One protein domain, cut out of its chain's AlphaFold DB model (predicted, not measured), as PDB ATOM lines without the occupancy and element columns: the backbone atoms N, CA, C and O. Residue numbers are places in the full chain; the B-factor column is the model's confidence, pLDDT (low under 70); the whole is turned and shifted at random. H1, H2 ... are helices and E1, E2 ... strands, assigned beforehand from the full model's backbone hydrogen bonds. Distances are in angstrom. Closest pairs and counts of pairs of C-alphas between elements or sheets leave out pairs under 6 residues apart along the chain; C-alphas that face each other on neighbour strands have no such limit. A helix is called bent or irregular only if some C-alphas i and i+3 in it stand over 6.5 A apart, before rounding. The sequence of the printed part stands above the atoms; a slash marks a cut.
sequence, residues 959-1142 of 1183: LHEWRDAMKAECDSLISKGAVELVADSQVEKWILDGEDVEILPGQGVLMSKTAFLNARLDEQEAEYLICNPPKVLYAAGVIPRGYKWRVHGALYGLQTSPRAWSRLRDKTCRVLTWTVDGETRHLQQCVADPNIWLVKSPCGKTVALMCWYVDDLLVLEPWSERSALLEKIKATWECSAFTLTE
ATOM      1  N   LEU A 959     270.424 280.417 391.502       75.25
ATOM      2  CA  LEU A 959     270.085 279.095 390.938       75.25
ATOM      3  C   LEU A 959     271.127 277.990 391.211       75.25
ATOM      4  O   LEU A 959     270.784 276.815 391.328       75.25
ATOM      5  N   HIS A 960     272.399 278.369 391.335       73.50
ATOM      6  CA  HIS A 960     273.500 277.470 391.673       73.50
ATOM      7  C   HIS A 960     273.434 276.906 393.108       73.50
ATOM      8  O   HIS A 960     273.834 275.764 393.308       73.50
ATOM      9  N   GLU A 961     272.894 277.656 394.074       74.38
ATOM     10  CA  GLU A 961     272.681 277.232 395.469       74.38
ATOM     11  C   GLU A 961     271.529 276.216 395.568       74.38
ATOM     12  O   GLU A 961     271.598 275.247 396.322       74.38
ATOM     13  N   TRP A 962     270.485 276.392 394.750       71.12
ATOM     14  CA  TRP A 962     269.292 275.535 394.733       71.12
ATOM     15  C   TRP A 962     269.469 274.229 393.947       71.12
ATOM     16  O   TRP A 962     268.697 273.283 394.129       71.12
ATOM     17  N   ARG A 963     270.472 274.164 393.063       76.44
ATOM     18  CA  ARG A 963     270.647 273.078 392.086       76.44
ATOM     19  C   ARG A 963     270.704 271.687 392.716       76.44
ATOM     20  O   ARG A 963     270.077 270.766 392.196       76.44
ATOM     21  N   ASP A 964     271.450 271.524 393.803       72.06
ATOM     22  CA  ASP A 964     271.651 270.205 394.410       72.06
ATOM     23  C   ASP A 964     270.398 269.727 395.166       72.06
ATOM     24  O   ASP A 964     270.081 268.538 395.125       72.06
ATOM     25  N   ALA A 965     269.614 270.649 395.740       69.69
ATOM     26  CA  ALA A 965     268.301 270.349 396.319       69.69
ATOM     27  C   ALA A 965     267.272 269.975 395.235       69.69
ATOM     28  O   ALA A 965     266.610 268.942 395.339       69.69
ATOM     29  N   MET A 966     267.196 270.752 394.145       75.50
ATOM     30  CA  MET A 966     266.362 270.434 392.974       75.50
ATOM     31  C   MET A 966     266.707 269.062 392.381       75.50
ATOM     32  O   MET A 966     265.816 268.310 391.984       75.50
ATOM     33  N   LYS A 967     268.001 268.725 392.329       78.06
ATOM     34  CA  LYS A 967     268.478 267.425 391.854       78.06
ATOM     35  C   LYS A 967     268.077 266.291 392.797       78.06
ATOM     36  O   LYS A 967     267.584 265.281 392.309       78.06
ATOM     37  N   ALA A 968     268.255 266.455 394.108       71.12
ATOM     38  CA  ALA A 968     267.867 265.444 395.092       71.12
ATOM     39  C   ALA A 968     266.365 265.113 395.020       71.12
ATOM     40  O   ALA A 968     265.997 263.939 395.051       71.12
ATOM     41  N   GLU A 969     265.511 266.124 394.837       73.88
ATOM     42  CA  GLU A 969     264.065 265.928 394.685       73.88
ATOM     43  C   GLU A 969     263.708 265.229 393.359       73.88
ATOM     44  O   GLU A 969     262.948 264.261 393.348       73.88
ATOM     45  N   CYS A 970     264.323 265.624 392.237       76.69
ATOM     46  CA  CYS A 970     264.123 264.934 390.954       76.69
ATOM     47  C   CYS A 970     264.586 263.468 390.997       76.69
ATOM     48  O   CYS A 970     263.878 262.579 390.523       76.69
ATOM     49  N   ASP A 971     265.753 263.202 391.590       79.12
ATOM     50  CA  ASP A 971     266.277 261.846 391.766       79.12
ATOM     51  C   ASP A 971     265.355 261.007 392.679       79.12
ATOM     52  O   ASP A 971     265.180 259.810 392.444       79.12
ATOM     53  N   SER A 972     264.721 261.618 393.690       76.69
ATOM     54  CA  SER A 972     263.712 260.985 394.557       76.69
ATOM     55  C   SER A 972     262.466 260.565 393.766       76.69
ATOM     56  O   SER A 972     262.073 259.398 393.816       76.69
ATOM     57  N   LEU A 973     261.890 261.466 392.959       77.62
ATOM     58  CA  LEU A 973     260.716 261.176 392.121       77.62
ATOM     59  C   LEU A 973     260.975 260.041 391.113       77.62
ATOM     60  O   LEU A 973     260.131 259.157 390.937       77.62
ATOM     61  N   ILE A 974     262.155 260.042 390.483       81.25
ATOM     62  CA  ILE A 974     262.562 259.019 389.509       81.25
ATOM     63  C   ILE A 974     262.863 257.684 390.208       81.25
ATOM     64  O   ILE A 974     262.395 256.638 389.765       81.25
ATOM     65  N   SER A 975     263.606 257.688 391.320       77.06
ATOM     66  CA  SER A 975     263.984 256.453 392.031       77.06
ATOM     67  C   SER A 975     262.810 255.755 392.723       77.06
ATOM     68  O   SER A 975     262.793 254.526 392.787       77.06
ATOM     69  N   LYS A 976     261.795 256.507 393.172       73.31
ATOM     70  CA  LYS A 976     260.510 255.960 393.645       73.31
ATOM     71  C   LYS A 976     259.622 255.438 392.503       73.31
ATOM     72  O   LYS A 976     258.629 254.764 392.768       73.31
ATOM     73  N   GLY A 977     259.968 255.722 391.244       75.69
ATOM     74  CA  GLY A 977     259.181 255.341 390.070       75.69
ATOM     75  C   GLY A 977     257.870 256.119 389.931       75.69
ATOM     76  O   GLY A 977     256.939 255.612 389.312       75.69
ATOM     77  N   ALA A 978     257.778 257.318 390.517       79.69
ATOM     78  CA  ALA A 978     256.616 258.192 390.366       79.69
ATOM     79  C   ALA A 978     256.611 258.894 388.997       79.69
ATOM     80  O   ALA A 978     255.543 259.122 388.425       79.69
ATOM     81  N   VAL A 979     257.799 259.184 388.453       83.81
ATOM     82  CA  VAL A 979     257.992 259.701 387.090       83.81
ATOM     83  C   VAL A 979     259.108 258.964 386.353       83.81
ATOM     84  O   VAL A 979     260.078 258.502 386.952       83.81
ATOM     85  N   GLU A 980     258.990 258.905 385.032       87.94
ATOM     86  CA  GLU A 980     259.977 258.349 384.107       87.94
ATOM     87  C   GLU A 980     260.433 259.436 383.119       87.94
ATOM     88  O   GLU A 980     259.611 260.185 382.593       87.94
ATOM     89  N   LEU A 981     261.739 259.537 382.848       88.69
ATOM     90  CA  LEU A 981     262.269 260.460 381.836       88.69
ATOM     91  C   LEU A 981     262.062 259.889 380.428       88.69
ATOM     92  O   LEU A 981     262.689 258.897 380.060       88.69
ATOM     93  N   VAL A 982     261.242 260.563 379.622       89.88
ATOM     94  CA  VAL A 982     260.917 260.171 378.243       89.88
ATOM     95  C   VAL A 982     261.388 261.256 377.279       89.88
ATOM     96  O   VAL A 982     261.182 262.437 377.531       89.88
ATOM     97  N   ALA A 983     262.036 260.875 376.176       90.12
ATOM     98  CA  ALA A 983     262.488 261.827 375.160       90.12
ATOM     99  C   ALA A 983     261.308 262.405 374.358       90.12
ATOM    100  O   ALA A 983     260.362 261.680 374.049       90.12
ATOM    101  N   ASP A 984     261.395 263.671 373.944       86.94
ATOM    102  CA  ASP A 984     260.341 264.351 373.172       86.94
ATOM    103  C   ASP A 984     259.958 263.568 371.904       86.94
ATOM    104  O   ASP A 984     258.776 263.377 371.630       86.94
ATOM    105  N   SER A 985     260.940 262.990 371.205       87.50
ATOM    106  CA  SER A 985     260.725 262.158 370.012       87.50
ATOM    107  C   SER A 985     259.936 260.866 370.264       87.50
ATOM    108  O   SER A 985     259.355 260.308 369.336       87.50
ATOM    109  N   GLN A 986     259.901 260.369 371.505       87.19
ATOM    110  CA  GLN A 986     259.081 259.218 371.891       87.19
ATOM    111  C   GLN A 986     257.638 259.643 372.211       87.19
ATOM    112  O   GLN A 986     256.713 258.888 371.920       87.19
ATOM    113  N   VAL A 987     257.441 260.859 372.731       87.12
ATOM    114  CA  VAL A 987     256.109 261.457 372.918       87.12
ATOM    115  C   VAL A 987     255.485 261.808 371.564       87.12
ATOM    116  O   VAL A 987     254.353 261.421 371.293       87.12
ATOM    117  N   GLU A 988     256.253 262.437 370.667       86.19
ATOM    118  CA  GLU A 988     255.866 262.664 369.266       86.19
ATOM    119  C   GLU A 988     255.480 261.354 368.571       86.19
ATOM    120  O   GLU A 988     254.499 261.311 367.832       86.19
ATOM    121  N   LYS A 989     256.215 260.264 368.835       86.88
ATOM    122  CA  LYS A 989     255.885 258.952 368.279       86.88
ATOM    123  C   LYS A 989     254.534 258.431 368.777       86.88
ATOM    124  O   LYS A 989     253.781 257.937 367.952       86.88
ATOM    125  N   TRP A 990     254.206 258.543 370.065       88.88
ATOM    126  CA  TRP A 990     252.896 258.110 370.579       88.88
ATOM    127  C   TRP A 990     251.739 258.896 369.947       88.88
ATOM    128  O   TRP A 990     250.767 258.293 369.500       88.88
ATOM    129  N   ILE A 991     251.899 260.213 369.788       83.88
ATOM    130  CA  ILE A 991     250.926 261.069 369.085       83.88
ATOM    131  C   ILE A 991     250.758 260.627 367.616       83.88
ATOM    132  O   ILE A 991     249.644 260.593 367.098       83.88
ATOM    133  N   LEU A 992     251.851 260.265 366.933       86.12
ATOM    134  CA  LEU A 992     251.824 259.771 365.547       86.12
ATOM    135  C   LEU A 992     251.279 258.340 365.407       86.12
ATOM    136  O   LEU A 992     250.665 258.030 364.386       86.12
ATOM    137  N   ASP A 993     251.507 257.483 366.404       87.25
ATOM    138  CA  ASP A 993     250.977 256.116 366.476       87.25
ATOM    139  C   ASP A 993     249.455 256.121 366.800       87.25
ATOM    140  O   ASP A 993     248.782 255.114 366.578       87.25
ATOM    141  N   GLY A 994     248.892 257.272 367.207       77.25
ATOM    142  CA  GLY A 994     247.453 257.503 367.406       77.25
ATOM    143  C   GLY A 994     246.968 257.352 368.850       77.25
ATOM    144  O   GLY A 994     245.768 257.191 369.070       77.25
ATOM    145  N   GLU A 995     247.889 257.379 369.812       82.81
ATOM    146  CA  GLU A 995     247.615 257.238 371.243       82.81
ATOM    147  C   GLU A 995     247.094 258.555 371.852       82.81
ATOM    148  O   GLU A 995     247.467 259.648 371.413       82.81
ATOM    149  N   ASP A 996     246.253 258.462 372.886       78.12
ATOM    150  CA  ASP A 996     245.634 259.621 373.546       78.12
ATOM    151  C   ASP A 996     246.585 260.241 374.589       78.12
ATOM    152  O   ASP A 996     246.585 259.882 375.767       78.12
ATOM    153  N   VAL A 997     247.491 261.107 374.122       82.81
ATOM    154  CA  VAL A 997     248.577 261.680 374.935       82.81
ATOM    155  C   VAL A 997     248.174 263.005 375.582       82.81
ATOM    156  O   VAL A 997     248.256 264.069 374.963       82.81
ATOM    157  N   GLU A 998     247.843 262.962 376.872       80.69
ATOM    158  CA  GLU A 998     247.613 264.155 377.688       80.69
ATOM    159  C   GLU A 998     248.948 264.778 378.144       80.69
ATOM    160  O   GLU A 998     249.763 264.131 378.807       80.69
ATOM    161  N   ILE A 999     249.185 266.053 377.801       80.06
ATOM    162  CA  ILE A 999     250.402 266.786 378.187       80.06
ATOM    163  C   ILE A 999     250.066 267.932 379.150       80.06
ATOM    164  O   ILE A 999     249.639 269.008 378.733       80.06
ATOM    165  N   LEU A1000     250.366 267.740 380.433       77.69
ATOM    166  CA  LEU A1000     250.136 268.720 381.491       77.69
ATOM    167  C   LEU A1000     251.326 269.685 381.704       77.69
ATOM    168  O   LEU A1000     252.499 269.304 381.564       77.69
ATOM    169  N   PRO A1001     251.067 270.954 382.076       65.56
ATOM    170  CA  PRO A1001     252.100 271.885 382.518       65.56
ATOM    171  C   PRO A1001     252.546 271.559 383.953       65.56
ATOM    172  O   PRO A1001     251.758 271.637 384.891       65.56
ATOM    173  N   GLY A1002     253.825 271.232 384.155       57.09
ATOM    174  CA  GLY A1002     254.359 270.990 385.493       57.09
ATOM    175  C   GLY A1002     254.644 272.285 386.248       57.09
ATOM    176  O   GLY A1002     255.560 273.035 385.897       57.09
ATOM    177  N   GLN A1003     253.901 272.509 387.331       56.75
ATOM    178  CA  GLN A1003     254.256 273.466 388.378       56.75
ATOM    179  C   GLN A1003     255.063 272.741 389.464       56.75
ATOM    180  O   GLN A1003     254.737 271.621 389.851       56.75
ATOM    181  N   GLY A1004     256.167 273.342 389.910       50.47
ATOM    182  CA  GLY A1004     257.111 272.701 390.826       50.47
ATOM    183  C   GLY A1004     256.985 273.222 392.249       50.47
ATOM    184  O   GLY A1004     257.467 274.316 392.528       50.47
ATOM    185  N   VAL A1005     256.423 272.414 393.147       47.44
ATOM    186  CA  VAL A1005     256.526 272.602 394.601       47.44
ATOM    187  C   VAL A1005     257.514 271.560 395.125       47.44
ATOM    188  O   VAL A1005     257.297 270.363 394.958       47.44
ATOM    189  N   LEU A1006     258.635 272.008 395.694       44.16
ATOM    190  CA  LEU A1006     259.714 271.136 396.173       44.16
ATOM    191  C   LEU A1006     259.561 270.928 397.686       44.16
ATOM    192  O   LEU A1006     259.693 271.884 398.449       44.16
ATOM    193  N   MET A1007     259.295 269.695 398.126       38.06
ATOM    194  CA  MET A1007     259.058 269.361 399.537       38.06
ATOM    195  C   MET A1007     259.764 268.065 399.936       38.06
ATOM    196  O   MET A1007     259.564 267.026 399.325       38.06
ATOM    197  N   SER A1008     260.513 268.100 401.044       33.12
ATOM    198  CA  SER A1008     261.331 266.974 401.527       33.12
ATOM    199  C   SER A1008     260.555 265.684 401.862       33.12
ATOM    200  O   SER A1008     261.199 264.652 402.068       33.12
ATOM    201  N   LYS A1009     259.221 265.731 401.993       47.19
ATOM    202  CA  LYS A1009     258.342 264.601 402.346       47.19
ATOM    203  C   LYS A1009     256.960 264.793 401.725       47.19
ATOM    204  O   LYS A1009     256.422 265.894 401.780       47.19
ATOM    205  N   THR A1010     256.399 263.729 401.156       50.12
ATOM    206  CA  THR A1010     255.170 263.764 400.346       50.12
ATOM    207  C   THR A1010     254.444 262.416 400.415       50.12
ATOM    208  O   THR A1010     255.036 261.372 400.131       50.12
ATOM    209  N   ALA A1011     253.158 262.418 400.788       47.84
ATOM    210  CA  ALA A1011     252.390 261.189 401.010       47.84
ATOM    211  C   ALA A1011     251.976 260.504 399.693       47.84
ATOM    212  O   ALA A1011     252.105 259.281 399.559       47.84
ATOM    213  N   PHE A1012     251.543 261.292 398.699       52.75
ATOM    214  CA  PHE A1012     250.992 260.773 397.439       52.75
ATOM    215  C   PHE A1012     251.981 259.959 396.596       52.75
ATOM    216  O   PHE A1012     251.548 259.037 395.913       52.75
ATOM    217  N   LEU A1013     253.298 260.188 396.708       55.97
ATOM    218  CA  LEU A1013     254.308 259.438 395.938       55.97
ATOM    219  C   LEU A1013     254.301 257.920 396.202       55.97
ATOM    220  O   LEU A1013     254.902 257.164 395.440       55.97
ATOM    221  N   ASN A1014     253.642 257.467 397.273       60.12
ATOM    222  CA  ASN A1014     253.470 256.047 397.584       60.12
ATOM    223  C   ASN A1014     252.273 255.403 396.854       60.12
ATOM    224  O   ASN A1014     252.178 254.175 396.805       60.12
ATOM    225  N   ALA A1015     251.362 256.201 396.291       61.66
ATOM    226  CA  ALA A1015     250.243 255.732 395.482       61.66
ATOM    227  C   ALA A1015     250.595 255.760 393.988       61.66
ATOM    228  O   ALA A1015     251.167 256.721 393.476       61.66
ATOM    229  N   ARG A1016     250.220 254.695 393.276       70.12
ATOM    230  CA  ARG A1016     250.253 254.653 391.809       70.12
ATOM    231  C   ARG A1016     248.926 255.140 391.248       70.12
ATOM    232  O   ARG A1016     247.888 254.927 391.878       70.12
ATOM    233  N   LEU A1017     248.976 255.758 390.074       72.44
ATOM    234  CA  LEU A1017     247.783 255.981 389.259       72.44
ATOM    235  C   LEU A1017     247.279 254.632 388.709       72.44
ATOM    236  O   LEU A1017     248.023 253.645 388.699       72.44
ATOM    237  N   ASP A1018     246.017 254.574 388.281       68.75
ATOM    238  CA  ASP A1018     245.507 253.393 387.573       68.75
ATOM    239  C   ASP A1018     246.265 253.236 386.242       68.75
ATOM    240  O   ASP A1018     246.604 254.230 385.604       68.75
ATOM    241  N   GLU A1019     246.517 251.999 385.795       63.38
ATOM    242  CA  GLU A1019     247.350 251.742 384.602       63.38
ATOM    243  C   GLU A1019     246.826 252.466 383.348       63.38
ATOM    244  O   GLU A1019     247.626 253.003 382.591       63.38
ATOM    245  N   GLN A1020     245.500 252.576 383.196       61.84
ATOM    246  CA  GLN A1020     244.838 253.299 382.100       61.84
ATOM    247  C   GLN A1020     244.989 254.829 382.181       61.84
ATOM    248  O   GLN A1020     244.944 255.494 381.154       61.84
ATOM    249  N   GLU A1021     245.170 255.394 383.379       63.78
ATOM    250  CA  GLU A1021     245.371 256.840 383.582       63.78
ATOM    251  C   GLU A1021     246.861 257.220 383.508       63.78
ATOM    252  O   GLU A1021     247.204 258.347 383.174       63.78
ATOM    253  N   ALA A1022     247.760 256.274 383.797       61.50
ATOM    254  CA  ALA A1022     249.209 256.450 383.696       61.50
ATOM    255  C   ALA A1022     249.766 256.229 382.277       61.50
ATOM    256  O   ALA A1022     250.906 256.608 381.996       61.50
ATOM    257  N   GLU A1023     249.015 255.567 381.385       65.75
ATOM    258  CA  GLU A1023     249.594 255.007 380.157       65.75
ATOM    259  C   GLU A1023     250.188 256.089 379.241       65.75
ATOM    260  O   GLU A1023     251.309 255.912 378.757       65.75
ATOM    261  N   TYR A1024     249.540 257.249 379.113       74.44
ATOM    262  CA  TYR A1024     250.014 258.354 378.268       74.44
ATOM    263  C   TYR A1024     250.018 259.735 378.941       74.44
ATOM    264  O   TYR A1024     250.137 260.750 378.257       74.44
ATOM    265  N   LEU A1025     249.969 259.788 380.277       81.56
ATOM    266  CA  LEU A1025     250.033 261.046 381.019       81.56
ATOM    267  C   LEU A1025     251.466 261.600 381.066       81.56
ATOM    268  O   LEU A1025     252.355 261.050 381.730       81.56
ATOM    269  N   ILE A1026     251.691 262.717 380.376       84.25
ATOM    270  CA  ILE A1026     252.985 263.395 380.284       84.25
ATOM    271  C   ILE A1026     252.927 264.729 381.028       84.25
ATOM    272  O   ILE A1026     252.097 265.584 380.754       84.25
ATOM    273  N   CYS A1027     253.870 264.962 381.929       83.38
ATOM    274  CA  CYS A1027     254.090 266.250 382.569       83.38
ATOM    275  C   CYS A1027     255.320 266.930 381.953       83.38
ATOM    276  O   CYS A1027     256.362 266.299 381.752       83.38
ATOM    277  N   ASN A1028     255.224 268.227 381.659       81.69
ATOM    278  CA  ASN A1028     256.382 269.051 381.318       81.69
ATOM    279  C   ASN A1028     257.111 269.474 382.605       81.69
ATOM    280  O   ASN A1028     256.543 270.272 383.350       81.69
ATOM    281  N   PRO A1029     258.360 269.039 382.862       81.81
ATOM    282  CA  PRO A1029     259.114 269.513 384.015       81.81
ATOM    283  C   PRO A1029     259.199 271.051 384.090       81.81
ATOM    284  O   PRO A1029     259.363 271.704 383.051       81.81
ATOM    285  N   PRO A1030     259.158 271.648 385.297       81.62
ATOM    286  CA  PRO A1030     259.337 273.084 385.488       81.62
ATOM    287  C   PRO A1030     260.569 273.645 384.762       81.62
ATOM    288  O   PRO A1030     261.675 273.112 384.881       81.62
ATOM    289  N   LYS A1031     260.404 274.779 384.059       78.31
ATOM    290  CA  LYS A1031     261.458 275.417 383.232       78.31
ATOM    291  C   LYS A1031     262.791 275.618 383.977       78.31
ATOM    292  O   LYS A1031     263.859 275.521 383.371       78.31
ATOM    293  N   VAL A1032     262.730 275.847 385.292       77.25
ATOM    294  CA  VAL A1032     263.894 276.016 386.176       77.25
ATOM    295  C   VAL A1032     264.787 274.766 386.258       77.25
ATOM    296  O   VAL A1032     266.004 274.907 386.328       77.25
ATOM    297  N   LEU A1033     264.236 273.552 386.145       80.69
ATOM    298  CA  LEU A1033     265.005 272.300 386.212       80.69
ATOM    299  C   LEU A1033     265.875 272.082 384.964       80.69
ATOM    300  O   LEU A1033     266.998 271.582 385.066       80.69
ATOM    301  N   TYR A1034     265.399 272.518 383.793       82.81
ATOM    302  CA  TYR A1034     266.222 272.571 382.581       82.81
ATOM    303  C   TYR A1034     267.277 273.682 382.658       82.81
ATOM    304  O   TYR A1034     268.402 273.492 382.199       82.81
ATOM    305  N   ALA A1035     266.936 274.840 383.237       78.50
ATOM    306  CA  ALA A1035     267.867 275.959 383.405       78.50
ATOM    307  C   ALA A1035     269.013 275.620 384.378       78.50
ATOM    308  O   ALA A1035     270.168 275.930 384.095       78.50
ATOM    309  N   ALA A1036     268.714 274.914 385.472       78.38
ATOM    310  CA  ALA A1036     269.690 274.402 386.436       78.38
ATOM    311  C   ALA A1036     270.510 273.201 385.910       78.38
ATOM    312  O   ALA A1036     271.438 272.734 386.578       78.38
ATOM    313  N   GLY A1037     270.169 272.661 384.733       82.88
ATOM    314  CA  GLY A1037     270.797 271.455 384.191       82.88
ATOM    315  C   GLY A1037     270.603 270.231 385.092       82.88
ATOM    316  O   GLY A1037     271.534 269.439 385.257       82.88
ATOM    317  N   VAL A1038     269.428 270.126 385.723       84.75
ATOM    318  CA  VAL A1038     268.973 268.938 386.464       84.75
ATOM    319  C   VAL A1038     268.323 267.950 385.496       84.75
ATOM    320  O   VAL A1038     268.606 266.757 385.559       84.75
ATOM    321  N   ILE A1039     267.525 268.454 384.547       85.38
ATOM    322  CA  ILE A1039     266.888 267.656 383.490       85.38
ATOM    323  C   ILE A1039     267.495 268.038 382.130       85.38
ATOM    324  O   ILE A1039     267.612 269.233 381.834       85.38
ATOM    325  N   PRO A1040     267.898 267.069 381.283       83.94
ATOM    326  CA  PRO A1040     268.383 267.360 379.937       83.94
ATOM    327  C   PRO A1040     267.291 267.987 379.059       83.94
ATOM    328  O   PRO A1040     266.123 267.622 379.141       83.94
ATOM    329  N   ARG A1041     267.670 268.905 378.160       83.31
ATOM    330  CA  ARG A1041     266.743 269.409 377.129       83.31
ATOM    331  C   ARG A1041     266.318 268.265 376.201       83.31
ATOM    332  O   ARG A1041     267.153 267.433 375.857       83.31
ATOM    333  N   GLY A1042     265.060 268.273 375.763       83.69
ATOM    334  CA  GLY A1042     264.505 267.228 374.894       83.69
ATOM    335  C   GLY A1042     263.899 266.031 375.638       83.69
ATOM    336  O   GLY A1042     263.726 264.979 375.025       83.69
ATOM    337  N   TYR A1043     263.645 266.156 376.946       88.25
ATOM    338  CA  TYR A1043     263.058 265.114 377.792       88.25
ATOM    339  C   TYR A1043     261.923 265.675 378.651       88.25
ATOM    340  O   TYR A1043     262.092 266.710 379.285       88.25
ATOM    341  N   LYS A1044     260.819 264.934 378.739       88.06
ATOM    342  CA  LYS A1044     259.647 265.180 379.592       88.06
ATOM    343  C   LYS A1044     259.536 264.099 380.675       88.06
ATOM    344  O   LYS A1044     260.315 263.143 380.696       88.06
ATOM    345  N   TRP A1045     258.556 264.235 381.564       88.06
ATOM    346  CA  TRP A1045     258.202 263.206 382.540       88.06
ATOM    347  C   TRP A1045     256.938 262.465 382.111       88.06
ATOM    348  O   TRP A1045     255.903 263.095 381.938       88.06
ATOM    349  N   ARG A1046     256.985 261.137 381.996       86.69
ATOM    350  CA  ARG A1046     255.781 260.292 382.018       86.69
ATOM    351  C   ARG A1046     255.430 259.993 383.468       86.69
ATOM    352  O   ARG A1046     256.329 259.685 384.254       86.69
ATOM    353  N   VAL A1047     254.161 260.124 383.831       84.38
ATOM    354  CA  VAL A1047     253.714 260.055 385.225       84.38
ATOM    355  C   VAL A1047     253.089 258.697 385.529       84.38
ATOM    356  O   VAL A1047     252.108 258.304 384.912       84.38
ATOM    357  N   HIS A1048     253.648 257.999 386.519       79.38
ATOM    358  CA  HIS A1048     253.187 256.680 386.981       79.38
ATOM    359  C   HIS A1048     252.644 256.715 388.425       79.38
ATOM    360  O   HIS A1048     251.862 255.854 388.836       79.38
ATOM    361  N   GLY A1049     253.077 257.701 389.217       73.06
ATOM    362  CA  GLY A1049     252.669 257.918 390.607       73.06
ATOM    363  C   GLY A1049     251.714 259.098 390.777       73.06
ATOM    364  O   GLY A1049     251.662 259.999 389.944       73.06
ATOM    365  N   ALA A1050     250.987 259.121 391.891       72.69
ATOM    366  CA  ALA A1050     250.153 260.252 392.270       72.69
ATOM    367  C   ALA A1050     251.038 261.453 392.675       72.69
ATOM    368  O   ALA A1050     251.621 261.488 393.760       72.69
ATOM    369  N   LEU A1051     251.172 262.438 391.783       71.56
ATOM    370  CA  LEU A1051     251.882 263.695 392.041       71.56
ATOM    371  C   LEU A1051     250.941 264.746 392.653       71.56
ATOM    372  O   LEU A1051     249.770 264.827 392.275       71.56
ATOM    373  N   TYR A1052     251.450 265.589 393.557       65.06
ATOM    374  CA  TYR A1052     250.712 266.774 394.016       65.06
ATOM    375  C   TYR A1052     250.385 267.673 392.808       65.06
ATOM    376  O   TYR A1052     251.233 267.880 391.940       65.06
ATOM    377  N   GLY A1053     249.148 268.172 392.740       64.75
ATOM    378  CA  GLY A1053     248.641 268.991 391.628       64.75
ATOM    379  C   GLY A1053     247.822 268.243 390.565       64.75
ATOM    380  O   GLY A1053     247.115 268.894 389.802       64.75
ATOM    381  N   LEU A1054     247.836 266.904 390.525       69.56
ATOM    382  CA  LEU A1054     246.913 266.141 389.668       69.56
ATOM    383  C   LEU A1054     245.557 265.954 390.361       69.56
ATOM    384  O   LEU A1054     245.506 265.497 391.505       69.56
ATOM    385  N   GLN A1055     244.458 266.205 389.643       65.44
ATOM    386  CA  GLN A1055     243.091 266.010 390.156       65.44
ATOM    387  C   GLN A1055     242.815 264.560 390.603       65.44
ATOM    388  O   GLN A1055     242.033 264.318 391.522       65.44
ATOM    389  N   THR A1056     243.481 263.577 389.990       69.06
ATOM    390  CA  THR A1056     243.328 262.146 390.295       69.06
ATOM    391  C   THR A1056     244.135 261.674 391.512       69.06
ATOM    392  O   THR A1056     243.803 260.635 392.092       69.06
ATOM    393  N   SER A1057     245.146 262.427 391.962       72.50
ATOM    394  CA  SER A1057     246.058 262.007 393.041       72.50
ATOM    395  C   SER A1057     245.383 261.765 394.396       72.50
ATOM    396  O   SER A1057     245.622 260.697 394.971       72.50
ATOM    397  N   PRO A1058     244.493 262.645 394.908       70.69
ATOM    398  CA  PRO A1058     243.772 262.378 396.155       70.69
ATOM    399  C   PRO A1058     242.945 261.084 396.081       70.69
ATOM    400  O   PRO A1058     242.889 260.308 397.039       70.69
ATOM    401  N   ARG A1059     242.340 260.798 394.919       72.88
ATOM    402  CA  ARG A1059     241.527 259.593 394.680       72.88
ATOM    403  C   ARG A1059     242.383 258.322 394.654       72.88
ATOM    404  O   ARG A1059     242.003 257.323 395.267       72.88
ATOM    405  N   ALA A1060     243.537 258.360 393.987       69.88
ATOM    406  CA  ALA A1060     244.505 257.262 393.968       69.88
ATOM    407  C   ALA A1060     245.038 256.951 395.381       69.88
ATOM    408  O   ALA A1060     245.051 255.790 395.803       69.88
ATOM    409  N   TRP A1061     245.381 257.990 396.151       78.62
ATOM    410  CA  TRP A1061     245.784 257.862 397.552       78.62
ATOM    411  C   TRP A1061     244.679 257.252 398.424       78.62
ATOM    412  O   TRP A1061     244.923 256.260 399.112       78.62
ATOM    413  N   SER A1062     243.448 257.764 398.330       74.44
ATOM    414  CA  SER A1062     242.306 257.290 399.128       74.44
ATOM    415  C   SER A1062     242.022 255.801 398.895       74.44
ATOM    416  O   SER A1062     241.800 255.053 399.843       74.44
ATOM    417  N   ARG A1063     242.127 255.321 397.647       79.44
ATOM    418  CA  ARG A1063     242.000 253.887 397.321       79.44
ATOM    419  C   ARG A1063     243.092 253.030 397.972       79.44
ATOM    420  O   ARG A1063     242.786 251.951 398.486       79.44
ATOM    421  N   LEU A1064     244.351 253.481 397.960       80.56
ATOM    422  CA  LEU A1064     245.463 252.761 398.597       80.56
ATOM    423  C   LEU A1064     245.326 252.749 400.127       80.56
ATOM    424  O   LEU A1064     245.453 251.689 400.748       80.56
ATOM    425  N   ARG A1065     245.026 253.912 400.716       84.69
ATOM    426  CA  ARG A1065     244.737 254.110 402.141       84.69
ATOM    427  C   ARG A1065     243.635 253.161 402.599       84.69
ATOM    428  O   ARG A1065     243.882 252.312 403.449       84.69
ATOM    429  N   ASP A1066     242.463 253.214 401.973       84.06
ATOM    430  CA  ASP A1066     241.289 252.430 402.368       84.06
ATOM    431  C   ASP A1066     241.523 250.918 402.242       84.06
ATOM    432  O   ASP A1066     241.146 250.142 403.125       84.06
ATOM    433  N   LYS A1067     242.196 250.483 401.169       84.31
ATOM    434  CA  LYS A1067     242.603 249.083 400.981       84.31
ATOM    435  C   LYS A1067     243.539 248.608 402.096       84.31
ATOM    436  O   LYS A1067     243.423 247.463 402.531       84.31
ATOM    437  N   THR A1068     244.437 249.477 402.557       84.75
ATOM    438  CA  THR A1068     245.397 249.190 403.633       84.75
ATOM    439  C   THR A1068     244.709 249.186 405.000       84.75
ATOM    440  O   THR A1068     244.873 248.234 405.761       84.75
ATOM    441  N   CYS A1069     243.853 250.173 405.286       84.00
ATOM    442  CA  CYS A1069     243.065 250.249 406.519       84.00
ATOM    443  C   CYS A1069     242.180 249.007 406.724       84.00
ATOM    444  O   CYS A1069     242.161 248.453 407.822       84.00
ATOM    445  N   ARG A1070     241.520 248.497 405.670       87.50
ATOM    446  CA  ARG A1070     240.663 247.285 405.735       87.50
ATOM    447  C   ARG A1070     241.383 246.009 406.178       87.50
ATOM    448  O   ARG A1070     240.720 245.079 406.630       87.50
ATOM    449  N   VAL A1071     242.707 245.938 406.031       88.94
ATOM    450  CA  VAL A1071     243.526 244.787 406.457       88.94
ATOM    451  C   VAL A1071     244.399 245.101 407.677       88.94
ATOM    452  O   VAL A1071     245.153 244.239 408.134       88.94
ATOM    453  N   LEU A1072     244.312 246.319 408.219       87.81
ATOM    454  CA  LEU A1072     245.150 246.776 409.319       87.81
ATOM    455  C   LEU A1072     244.697 246.154 410.646       87.81
ATOM    456  O   LEU A1072     243.609 246.436 411.149       87.81
ATOM    457  N   THR A1073     245.571 245.343 411.241       90.19
ATOM    458  CA  THR A1073     245.380 244.771 412.580       90.19
ATOM    459  C   THR A1073     246.625 244.928 413.454       90.19
ATOM    460  O   THR A1073     247.763 244.956 412.964       90.19
ATOM    461  N   TRP A1074     246.400 245.067 414.758       92.06
ATOM    462  CA  TRP A1074     247.419 245.134 415.812       92.06
ATOM    463  C   TRP A1074     246.848 244.564 417.114       92.06
ATOM    464  O   TRP A1074     245.700 244.121 417.138       92.06
ATOM    465  N   THR A1075     247.635 244.551 418.188       87.31
ATOM    466  CA  THR A1075     247.244 243.949 419.468       87.31
ATOM    467  C   THR A1075     247.439 244.946 420.603       87.31
ATOM    468  O   THR A1075     248.492 245.575 420.684       87.31
ATOM    469  N   VAL A1076     246.449 245.053 421.491       84.56
ATOM    470  CA  VAL A1076     246.493 245.842 422.734       84.56
ATOM    471  C   VAL A1076     246.109 244.907 423.877       84.56
ATOM    472  O   VAL A1076     245.107 244.206 423.773       84.56
ATOM    473  N   ASP A1077     246.939 244.815 424.919       84.12
ATOM    474  CA  ASP A1077     246.740 243.936 426.089       84.12
ATOM    475  C   ASP A1077     246.399 242.461 425.766       84.12
ATOM    476  O   ASP A1077     245.709 241.768 426.511       84.12
ATOM    477  N   GLY A1078     246.914 241.954 424.640       82.31
ATOM    478  CA  GLY A1078     246.666 240.591 424.154       82.31
ATOM    479  C   GLY A1078     245.408 240.424 423.291       82.31
ATOM    480  O   GLY A1078     245.202 239.349 422.729       82.31
ATOM    481  N   GLU A1079     244.601 241.472 423.117       87.50
ATOM    482  CA  GLU A1079     243.423 241.485 422.251       87.50
ATOM    483  C   GLU A1079     243.698 242.139 420.889       87.50
ATOM    484  O   GLU A1079     244.254 243.234 420.802       87.50
ATOM    485  N   THR A1080     243.234 241.514 419.805       90.38
ATOM    486  CA  THR A1080     243.377 242.067 418.450       90.38
ATOM    487  C   THR A1080     242.439 243.255 418.214       90.38
ATOM    488  O   THR A1080     241.228 243.160 418.413       90.38
ATOM    489  N   ARG A1081     242.986 244.361 417.717       90.81
ATOM    490  CA  ARG A1081     242.253 245.511 417.178       90.81
ATOM    491  C   ARG A1081     242.250 245.467 415.650       90.81
ATOM    492  O   ARG A1081     243.195 244.963 415.037       90.81
ATOM    493  N   HIS A1082     241.194 245.995 415.041       89.81
ATOM    494  CA  HIS A1082     241.091 246.192 413.593       89.81
ATOM    495  C   HIS A1082     240.362 247.500 413.274       89.81
ATOM    496  O   HIS A1082     239.632 248.022 414.118       89.81
ATOM    497  N   LEU A1083     240.542 248.022 412.060       86.31
ATOM    498  CA  LEU A1083     239.778 249.171 411.576       86.31
ATOM    499  C   LEU A1083     238.519 248.723 410.828       86.31
ATOM    500  O   LEU A1083     238.566 247.839 409.974       86.31
ATOM    501  N   GLN A1084     237.398 249.382 411.113       82.56
ATOM    502  CA  GLN A1084     236.161 249.282 410.346       82.56
ATOM    503  C   GLN A1084     235.822 250.661 409.770       82.56
ATOM    504  O   GLN A1084     235.653 251.613 410.527       82.56
ATOM    505  N   GLN A1085     235.702 250.766 408.446       81.50
ATOM    506  CA  GLN A1085     235.290 252.005 407.778       81.50
ATOM    507  C   GLN A1085     233.893 252.421 408.263       81.50
ATOM    508  O   GLN A1085     233.004 251.571 408.393       81.50
ATOM    509  N   CYS A1086     233.702 253.700 408.575       72.38
ATOM    510  CA  CYS A1086     232.403 254.216 408.974       72.38
ATOM    511  C   CYS A1086     231.450 254.220 407.768       72.38
ATOM    512  O   CYS A1086     231.850 254.490 406.640       72.38
ATOM    513  N   VAL A1087     230.177 253.901 408.008       56.50
ATOM    514  CA  VAL A1087     229.137 253.904 406.959       56.50
ATOM    515  C   VAL A1087     228.678 255.332 406.639       56.50
ATOM    516  O   VAL A1087     228.216 255.595 405.538       56.50
ATOM    517  N   ALA A1088     228.818 256.246 407.604       49.41
ATOM    518  CA  ALA A1088     228.412 257.643 407.487       49.41
ATOM    519  C   ALA A1088     229.450 258.527 406.771       49.41
ATOM    520  O   ALA A1088     229.069 259.513 406.152       49.41
ATOM    521  N   ASP A1089     230.740 258.182 406.854       59.00
ATOM    522  CA  ASP A1089     231.840 258.908 406.207       59.00
ATOM    523  C   ASP A1089     232.988 257.925 405.888       59.00
ATOM    524  O   ASP A1089     233.525 257.304 406.814       59.00
ATOM    525  N   PRO A1090     233.400 257.762 404.614       60.66
ATOM    526  CA  PRO A1090     234.470 256.840 404.236       60.66
ATOM    527  C   PRO A1090     235.859 257.232 404.771       60.66
ATOM    528  O   PRO A1090     236.757 256.387 404.793       60.66
ATOM    529  N   ASN A1091     236.065 258.476 405.206       72.25
ATOM    530  CA  ASN A1091     237.325 258.945 405.780       72.25
ATOM    531  C   ASN A1091     237.446 258.684 407.289       72.25
ATOM    532  O   ASN A1091     238.554 258.755 407.829       72.25
ATOM    533  N   ILE A1092     236.343 258.340 407.962       75.31
ATOM    534  CA  ILE A1092     236.331 257.982 409.383       75.31
ATOM    535  C   ILE A1092     236.454 256.461 409.532       75.31
ATOM    536  O   ILE A1092     235.688 255.684 408.963       75.31
ATOM    537  N   TRP A1093     237.400 256.023 410.359       80.06
ATOM    538  CA  TRP A1093     237.661 254.621 410.664       80.06
ATOM    539  C   TRP A1093     237.475 254.357 412.154       80.06
ATOM    540  O   TRP A1093     238.087 254.986 413.016       80.06
ATOM    541  N   LEU A1094     236.615 253.391 412.456       79.94
ATOM    542  CA  LEU A1094     236.309 252.946 413.807       79.94
ATOM    543  C   LEU A1094     237.349 251.904 414.229       79.94
ATOM    544  O   LEU A1094     237.438 250.842 413.609       79.94
ATOM    545  N   VAL A1095     238.089 252.153 415.309       83.06
ATOM    546  CA  VAL A1095     238.943 251.126 415.919       83.06
ATOM    547  C   VAL A1095     238.057 250.161 416.694       83.06
ATOM    548  O   VAL A1095     237.412 250.544 417.672       83.06
ATOM    549  N   LYS A1096     238.017 248.902 416.261       84.44
ATOM    550  CA  LYS A1096     237.171 247.848 416.818       84.44
ATOM    551  C   LYS A1096     237.974 246.841 417.635       84.44
ATOM    552  O   LYS A1096     238.957 246.274 417.156       84.44
ATOM    553  N   SER A1097     237.508 246.572 418.854       85.19
ATOM    554  CA  SER A1097     237.967 245.441 419.673       85.19
ATOM    555  C   SER A1097     237.383 244.103 419.171       85.19
ATOM    556  O   SER A1097     236.459 244.112 418.346       85.19
ATOM    557  N   PRO A1098     237.838 242.934 419.676       81.25
ATOM    558  CA  PRO A1098     237.315 241.630 419.253       81.25
ATOM    559  C   PRO A1098     235.809 241.447 419.492       81.25
ATOM    560  O   PRO A1098     235.167 240.665 418.799       81.25
ATOM    561  N   CYS A1099     235.230 242.173 420.456       77.62
ATOM    562  CA  CYS A1099     233.795 242.151 420.749       77.62
ATOM    563  C   CYS A1099     232.973 243.177 419.941       77.62
ATOM    564  O   CYS A1099     231.791 243.365 420.220       77.62
ATOM    565  N   GLY A1100     233.573 243.854 418.952       76.19
ATOM    566  CA  GLY A1100     232.892 244.808 418.064       76.19
ATOM    567  C   GLY A1100     232.649 246.202 418.662       76.19
ATOM    568  O   GLY A1100     232.086 247.078 417.990       76.19
ATOM    569  N   LYS A1101     233.097 246.448 419.900       79.56
ATOM    570  CA  LYS A1101     233.041 247.770 420.536       79.56
ATOM    571  C   LYS A1101     234.020 248.720 419.837       79.56
ATOM    572  O   LYS A1101     235.166 248.350 419.591       79.56
ATOM    573  N   THR A1102     233.578 249.943 419.539       79.88
ATOM    574  CA  THR A1102     234.490 251.019 419.124       79.88
ATOM    575  C   THR A1102     235.270 251.507 420.345       79.88
ATOM    576  O   THR A1102     234.655 251.830 421.362       79.88
ATOM    577  N   VAL A1103     236.600 251.531 420.261       77.00
ATOM    578  CA  VAL A1103     237.488 251.977 421.354       77.00
ATOM    579  C   VAL A1103     238.237 253.271 421.035       77.00
ATOM    580  O   VAL A1103     238.619 253.973 421.962       77.00
ATOM    581  N   ALA A1104     238.385 253.609 419.754       71.50
ATOM    582  CA  ALA A1104     238.984 254.847 419.261       71.50
ATOM    583  C   ALA A1104     238.458 255.175 417.850       71.50
ATOM    584  O   ALA A1104     237.828 254.324 417.205       71.50
ATOM    585  N   LEU A1105     238.724 256.388 417.369       72.12
ATOM    586  CA  LEU A1105     238.461 256.827 415.995       72.12
ATOM    587  C   LEU A1105     239.764 257.260 415.320       72.12
ATOM    588  O   LEU A1105     240.661 257.792 415.971       72.12
ATOM    589  N   MET A1106     239.839 257.064 414.009       77.19
ATOM    590  CA  MET A1106     240.825 257.691 413.132       77.19
ATOM    591  C   MET A1106     240.078 258.451 412.039       77.19
ATOM    592  O   MET A1106     239.231 257.865 411.364       77.19
ATOM    593  N   CYS A1107     240.400 259.720 411.850       71.62
ATOM    594  CA  CYS A1107     239.823 260.582 410.828       71.62
ATOM    595  C   CYS A1107     240.935 261.008 409.871       71.62
ATOM    596  O   CYS A1107     241.975 261.493 410.312       71.62
ATOM    597  N   TRP A1108     240.721 260.808 408.574       73.31
ATOM    598  CA  TRP A1108     241.642 261.270 407.539       73.31
ATOM    599  C   TRP A1108     241.082 262.494 406.824       73.31
ATOM    600  O   TRP A1108     239.917 262.495 406.430       73.31
ATOM    601  N   TYR A1109     241.929 263.471 406.536       71.12
ATOM    602  CA  TYR A1109     241.641 264.495 405.542       71.12
ATOM    603  C   TYR A1109     242.753 264.477 404.507       71.12
ATOM    604  O   TYR A1109     243.825 265.031 404.701       71.12
ATOM    605  N   VAL A1110     242.495 263.760 403.412       70.38
ATOM    606  CA  VAL A1110     243.484 263.487 402.365       70.38
ATOM    607  C   VAL A1110     244.743 262.818 402.955       70.38
ATOM    608  O   VAL A1110     244.701 261.607 403.192       70.38
ATOM    609  N   ASP A1111     245.830 263.554 403.187       73.50
ATOM    610  CA  ASP A1111     247.087 263.111 403.799       73.50
ATOM    611  C   ASP A1111     247.234 263.445 405.301       73.50
ATOM    612  O   ASP A1111     248.056 262.811 405.966       73.50
ATOM    613  N   ASP A1112     246.390 264.317 405.860       73.56
ATOM    614  CA  ASP A1112     246.312 264.568 407.305       73.56
ATOM    615  C   ASP A1112     245.580 263.437 408.045       73.56
ATOM    616  O   ASP A1112     244.575 262.893 407.571       73.56
ATOM    617  N   LEU A1113     246.051 263.115 409.255       76.81
ATOM    618  CA  LEU A1113     245.490 262.077 410.122       76.81
ATOM    619  C   LEU A1113     245.292 262.591 411.550       76.81
ATOM    620  O   LEU A1113     246.257 262.871 412.259       76.81
ATOM    621  N   LEU A1114     244.039 262.591 412.000       79.44
ATOM    622  CA  LEU A1114     243.655 262.810 413.390       79.44
ATOM    623  C   LEU A1114     243.239 261.485 414.036       79.44
ATOM    624  O   LEU A1114     242.519 260.679 413.443       79.44
ATOM    625  N   VAL A1115     243.677 261.257 415.270       75.06
ATOM    626  CA  VAL A1115     243.308 260.082 416.068       75.06
ATOM    627  C   VAL A1115     242.635 260.565 417.350       75.06
ATOM    628  O   VAL A1115     243.033 261.574 417.926       75.06
ATOM    629  N   LEU A1116     241.563 259.881 417.747       71.69
ATOM    630  CA  LEU A1116     240.821 260.139 418.977       71.69
ATOM    631  C   LEU A1116     240.736 258.851 419.785       71.69
ATOM    632  O   LEU A1116     239.886 257.989 419.522       71.69
ATOM    633  N   GLU A1117     241.610 258.711 420.774       66.94
ATOM    634  CA  GLU A1117     241.750 257.479 421.536       66.94
ATOM    635  C   GLU A1117     241.956 257.688 423.046       66.94
ATOM    636  O   GLU A1117     242.572 258.662 423.479       66.94
ATOM    637  N   PRO A1118     241.490 256.749 423.889       62.22
ATOM    638  CA  PRO A1118     241.935 256.656 425.271       62.22
ATOM    639  C   PRO A1118     243.429 256.317 425.333       62.22
ATOM    640  O   PRO A1118     243.912 255.499 424.546       62.22
ATOM    641  N   TRP A1119     244.127 256.832 426.350       57.81
ATOM    642  CA  TRP A1119     245.560 256.594 426.597       57.81
ATOM    643  C   TRP A1119     246.005 255.123 426.442       57.81
ATOM    644  O   TRP A1119     247.100 254.852 425.957       57.81
ATOM    645  N   SER A1120     245.155 254.158 426.816       69.62
ATOM    646  CA  SER A1120     245.437 252.718 426.706       69.62
ATOM    647  C   SER A1120     245.578 252.194 425.271       69.62
ATOM    648  O   SER A1120     246.275 251.209 425.056       69.62
ATOM    649  N   GLU A1121     244.928 252.817 424.286       71.44
ATOM    650  CA  GLU A1121     244.995 252.399 422.875       71.44
ATOM    651  C   GLU A1121     246.075 253.179 422.091       71.44
ATOM    652  O   GLU A1121     246.590 252.671 421.091       71.44
ATOM    653  N   ARG A1122     246.458 254.378 422.574       75.88
ATOM    654  CA  ARG A1122     247.360 255.348 421.920       75.88
ATOM    655  C   ARG A1122     248.644 254.735 421.379       75.88
ATOM    656  O   ARG A1122     248.845 254.701 420.168       75.88
ATOM    657  N   SER A1123     249.524 254.252 422.255       76.88
ATOM    658  CA  SER A1123     250.891 253.881 421.859       76.88
ATOM    659  C   SER A1123     250.914 252.784 420.794       76.88
ATOM    660  O   SER A1123     251.620 252.906 419.796       76.88
ATOM    661  N   ALA A1124     250.096 251.742 420.962       81.62
ATOM    662  CA  ALA A1124     250.040 250.614 420.035       81.62
ATOM    663  C   ALA A1124     249.422 250.987 418.676       81.62
ATOM    664  O   ALA A1124     249.862 250.485 417.640       81.62
ATOM    665  N   LEU A1125     248.427 251.882 418.667       80.06
ATOM    666  CA  LEU A1125     247.835 252.413 417.442       80.06
ATOM    667  C   LEU A1125     248.833 253.300 416.684       80.06
ATOM    668  O   LEU A1125     249.091 253.063 415.502       80.06
ATOM    669  N   LEU A1126     249.461 254.263 417.365       81.94
ATOM    670  CA  LEU A1126     250.445 255.162 416.755       81.94
ATOM    671  C   LEU A1126     251.681 254.412 416.238       81.94
ATOM    672  O   LEU A1126     252.152 254.711 415.142       81.94
ATOM    673  N   GLU A1127     252.189 253.405 416.959       83.88
ATOM    674  CA  GLU A1127     253.261 252.547 416.433       83.88
ATOM    675  C   GLU A1127     252.814 251.746 415.208       83.88
ATOM    676  O   GLU A1127     253.565 251.653 414.235       83.88
ATOM    677  N   LYS A1128     251.582 251.216 415.193       87.56
ATOM    678  CA  LYS A1128     251.066 250.497 414.021       87.56
ATOM    679  C   LYS A1128     250.965 251.405 412.792       87.56
ATOM    680  O   LYS A1128     251.306 250.961 411.694       87.56
ATOM    681  N   ILE A1129     250.530 252.651 412.970       83.94
ATOM    682  CA  ILE A1129     250.443 253.660 411.906       83.94
ATOM    683  C   ILE A1129     251.849 253.994 411.384       83.94
ATOM    684  O   ILE A1129     252.097 253.829 410.190       83.94
ATOM    685  N   LYS A1130     252.801 254.330 412.270       81.56
ATOM    686  CA  LYS A1130     254.213 254.612 411.925       81.56
ATOM    687  C   LYS A1130     254.933 253.441 411.246       81.56
ATOM    688  O   LYS A1130     255.839 253.653 410.449       81.56
ATOM    689  N   ALA A1131     254.552 252.203 411.563       82.31
ATOM    690  CA  ALA A1131     255.082 251.003 410.916       82.31
ATOM    691  C   ALA A1131     254.442 250.712 409.542       82.31
ATOM    692  O   ALA A1131     254.940 249.855 408.812       82.31
ATOM    693  N   THR A1132     253.334 251.381 409.204       81.06
ATOM    694  CA  THR A1132     252.584 251.185 407.951       81.06
ATOM    695  C   THR A1132     252.848 252.308 406.945       81.06
ATOM    696  O   THR A1132     252.955 252.033 405.751       81.06
ATOM    697  N   TRP A1133     253.000 253.551 407.413       79.44
ATOM    698  CA  TRP A1133     253.248 254.734 406.585       79.44
ATOM    699  C   TRP A1133     254.357 255.613 407.176       79.44
ATOM    700  O   TRP A1133     254.497 255.715 408.396       79.44
ATOM    701  N   GLU A1134     255.118 256.299 406.317       72.88
ATOM    702  CA  GLU A1134     256.044 257.342 406.768       72.88
ATOM    703  C   GLU A1134     255.236 258.540 407.289       72.88
ATOM    704  O   GLU A1134     254.546 259.207 406.524       72.88
ATOM    705  N   CYS A1135     255.323 258.799 408.595       65.25
ATOM    706  CA  CYS A1135     254.595 259.873 409.271       65.25
ATOM    707  C   CYS A1135     255.560 260.942 409.808       65.25
ATOM    708  O   CYS A1135     256.722 260.660 410.122       65.25
ATOM    709  N   SER A1136     255.056 262.162 409.977       68.12
ATOM    710  CA  SER A1136     255.647 263.179 410.850       68.12
ATOM    711  C   SER A1136     255.608 262.739 412.327       68.12
ATOM    712  O   SER A1136     255.073 261.684 412.687       68.12
ATOM    713  N   ALA A1137     256.214 263.535 413.213       67.88
ATOM    714  CA  ALA A1137     255.950 263.397 414.641       67.88
ATOM    715  C   ALA A1137     254.470 263.722 414.909       67.88
ATOM    716  O   ALA A1137     253.941 264.676 414.345       67.88
ATOM    717  N   PHE A1138     253.814 262.925 415.752       69.12
ATOM    718  CA  PHE A1138     252.430 263.176 416.152       69.12
ATOM    719  C   PHE A1138     252.417 264.251 417.234       69.12
ATOM    720  O   PHE A1138     253.088 264.086 418.251       69.12
ATOM    721  N   THR A1139     251.644 265.309 417.014       73.19
ATOM    722  CA  THR A1139     251.332 266.326 418.024       73.19
ATOM    723  C   THR A1139     250.243 265.789 418.953       73.19
ATOM    724  O   THR A1139     249.303 265.146 418.484       73.19
ATOM    725  N   LEU A1140     250.352 266.035 420.260       74.69
ATOM    726  CA  LEU A1140     249.370 265.611 421.263       74.69
ATOM    727  C   LEU A1140     248.702 266.835 421.896       74.69
ATOM    728  O   LEU A1140     249.365 267.841 422.133       74.69
ATOM    729  N   THR A1141     247.416 266.724 422.246       64.44
ATOM    730  CA  THR A1141     246.656 267.799 422.922       64.44
ATOM    731  C   THR A1141     247.210 268.156 424.305       64.44
ATOM    732  O   THR A1141     246.944 269.236 424.824       64.44
ATOM    733  N   GLU A1142     247.989 267.249 424.897       67.19
ATOM    734  CA  GLU A1142     248.691 267.426 426.171       67.19
ATOM    735  C   GLU A1142     249.916 268.354 426.054       67.19
ATOM    736  O   GLU A1142     250.287 268.992 427.038       67.19
TER     737      GLU A1142
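What this domain is: This is residues 959 to 1142 of the 1183 residues of the protein "Hypothetical protein" of Symbiodinium sp. CCMP2592 (UniProt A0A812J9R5). Two lobes lie one after the other along the longest axis. In one, the antiparallel sheet E5-E6-E7-E8-E9 curls like part of a barrel round H6, and H5 on the same face reaches toward the other lobe, a small mixed sheet E1-E4-E3-E2 with H1 and H2 on it. The 184 printed residues hold six named helices and nine strands, in the order H1 E1 H2 E2 H3 E3 H4 E4 H5 E5 E6 E7 E8 E9 H6; the class is mixed. The whole is loose, with a radius of gyration of the C-alphas of 20.5 A and spans of 61 by 42 by 24 A.

Where its parts are: The larger sheet has E5 (1073 to 1076), E6 (1079 to 1085, 19.7 A), E7 (1092 to 1096), E8 (1102 to 1109, 20.4 A) and E9 (1112 to 1116). H5 (1057 to 1069) is 18.1 A long; H6 (1119 to 1130), 17.1 A, ends at C-alpha 1130 (254.213, 254.612, 411.925). The smaller sheet has E1 (979 to 983), E2 (999 to 1001), E3 (1026 to 1028) and E4 (1043 to 1047). H1 (959 to 975), 23.5 A, begins at C-alpha 959 (270.085, 279.095, 390.938) and has a kink of 27 degrees near residue 966; H2 (984 to 993), H3 (1019 to 1022) and H4 (1031 to 1035) are shorter. H1 and H6 are irregular: C-alphas 961 and 964 are 7.2 A apart, 1120 and 1123 7.4 A.

How they stand to each other: E5 to E9 form a meander of hairpins, each strand the antiparallel neighbour of the one before: N 1081 to O 1074 is 2.8 A, N 1084 to O 1094 2.9 A, N 1093 to O 1106 2.8 A, N 1107 to O 1114 2.8 A. H5 and H6 on one face make two layers; H5 has a height over the sheet of 10.3 A, and the closest C-alphas of H6 and E5, Ala 1124 and Val 1076, are 6.5 A apart. In the other sheet, N 1044 to O 982 and N 1027 to O 1045 span antiparallel pairs at 2.8 A, and N 1000 to O 1026 the parallel pair E3 and E2 at 2.8 A. E2, H3, E3 is a strand-helix-strand unit, two parallel neighbour strands with a helix between; E1, H2, E2 is a split one, with E4 and E3 between its strands; both crossovers are right-handed. H1 only grazes this sheet with residues 970 to 974; H3 is only just not on it, with 4 pairs within 10 A. H4 is close to H1 but not clearly touching, C-alphas 1033 and 966 being 7.1 A apart. Every O i to N i+4 pair is within hydrogen-bond range in H2, H4 and H5, 11 of 13 in H1 and 6 of 8 in H6; H3 is too short for one.

The domain as a whole: The C-alphas farthest apart, of Leu 992 and Asp 1077, are 62.8 A apart. The printed part has no cut; the link E2 to H3, residues 1002 to 1018, is long. The mean pLDDT of the printed part is 75.6, with 42 residues under 70, among them 1001 to 1015.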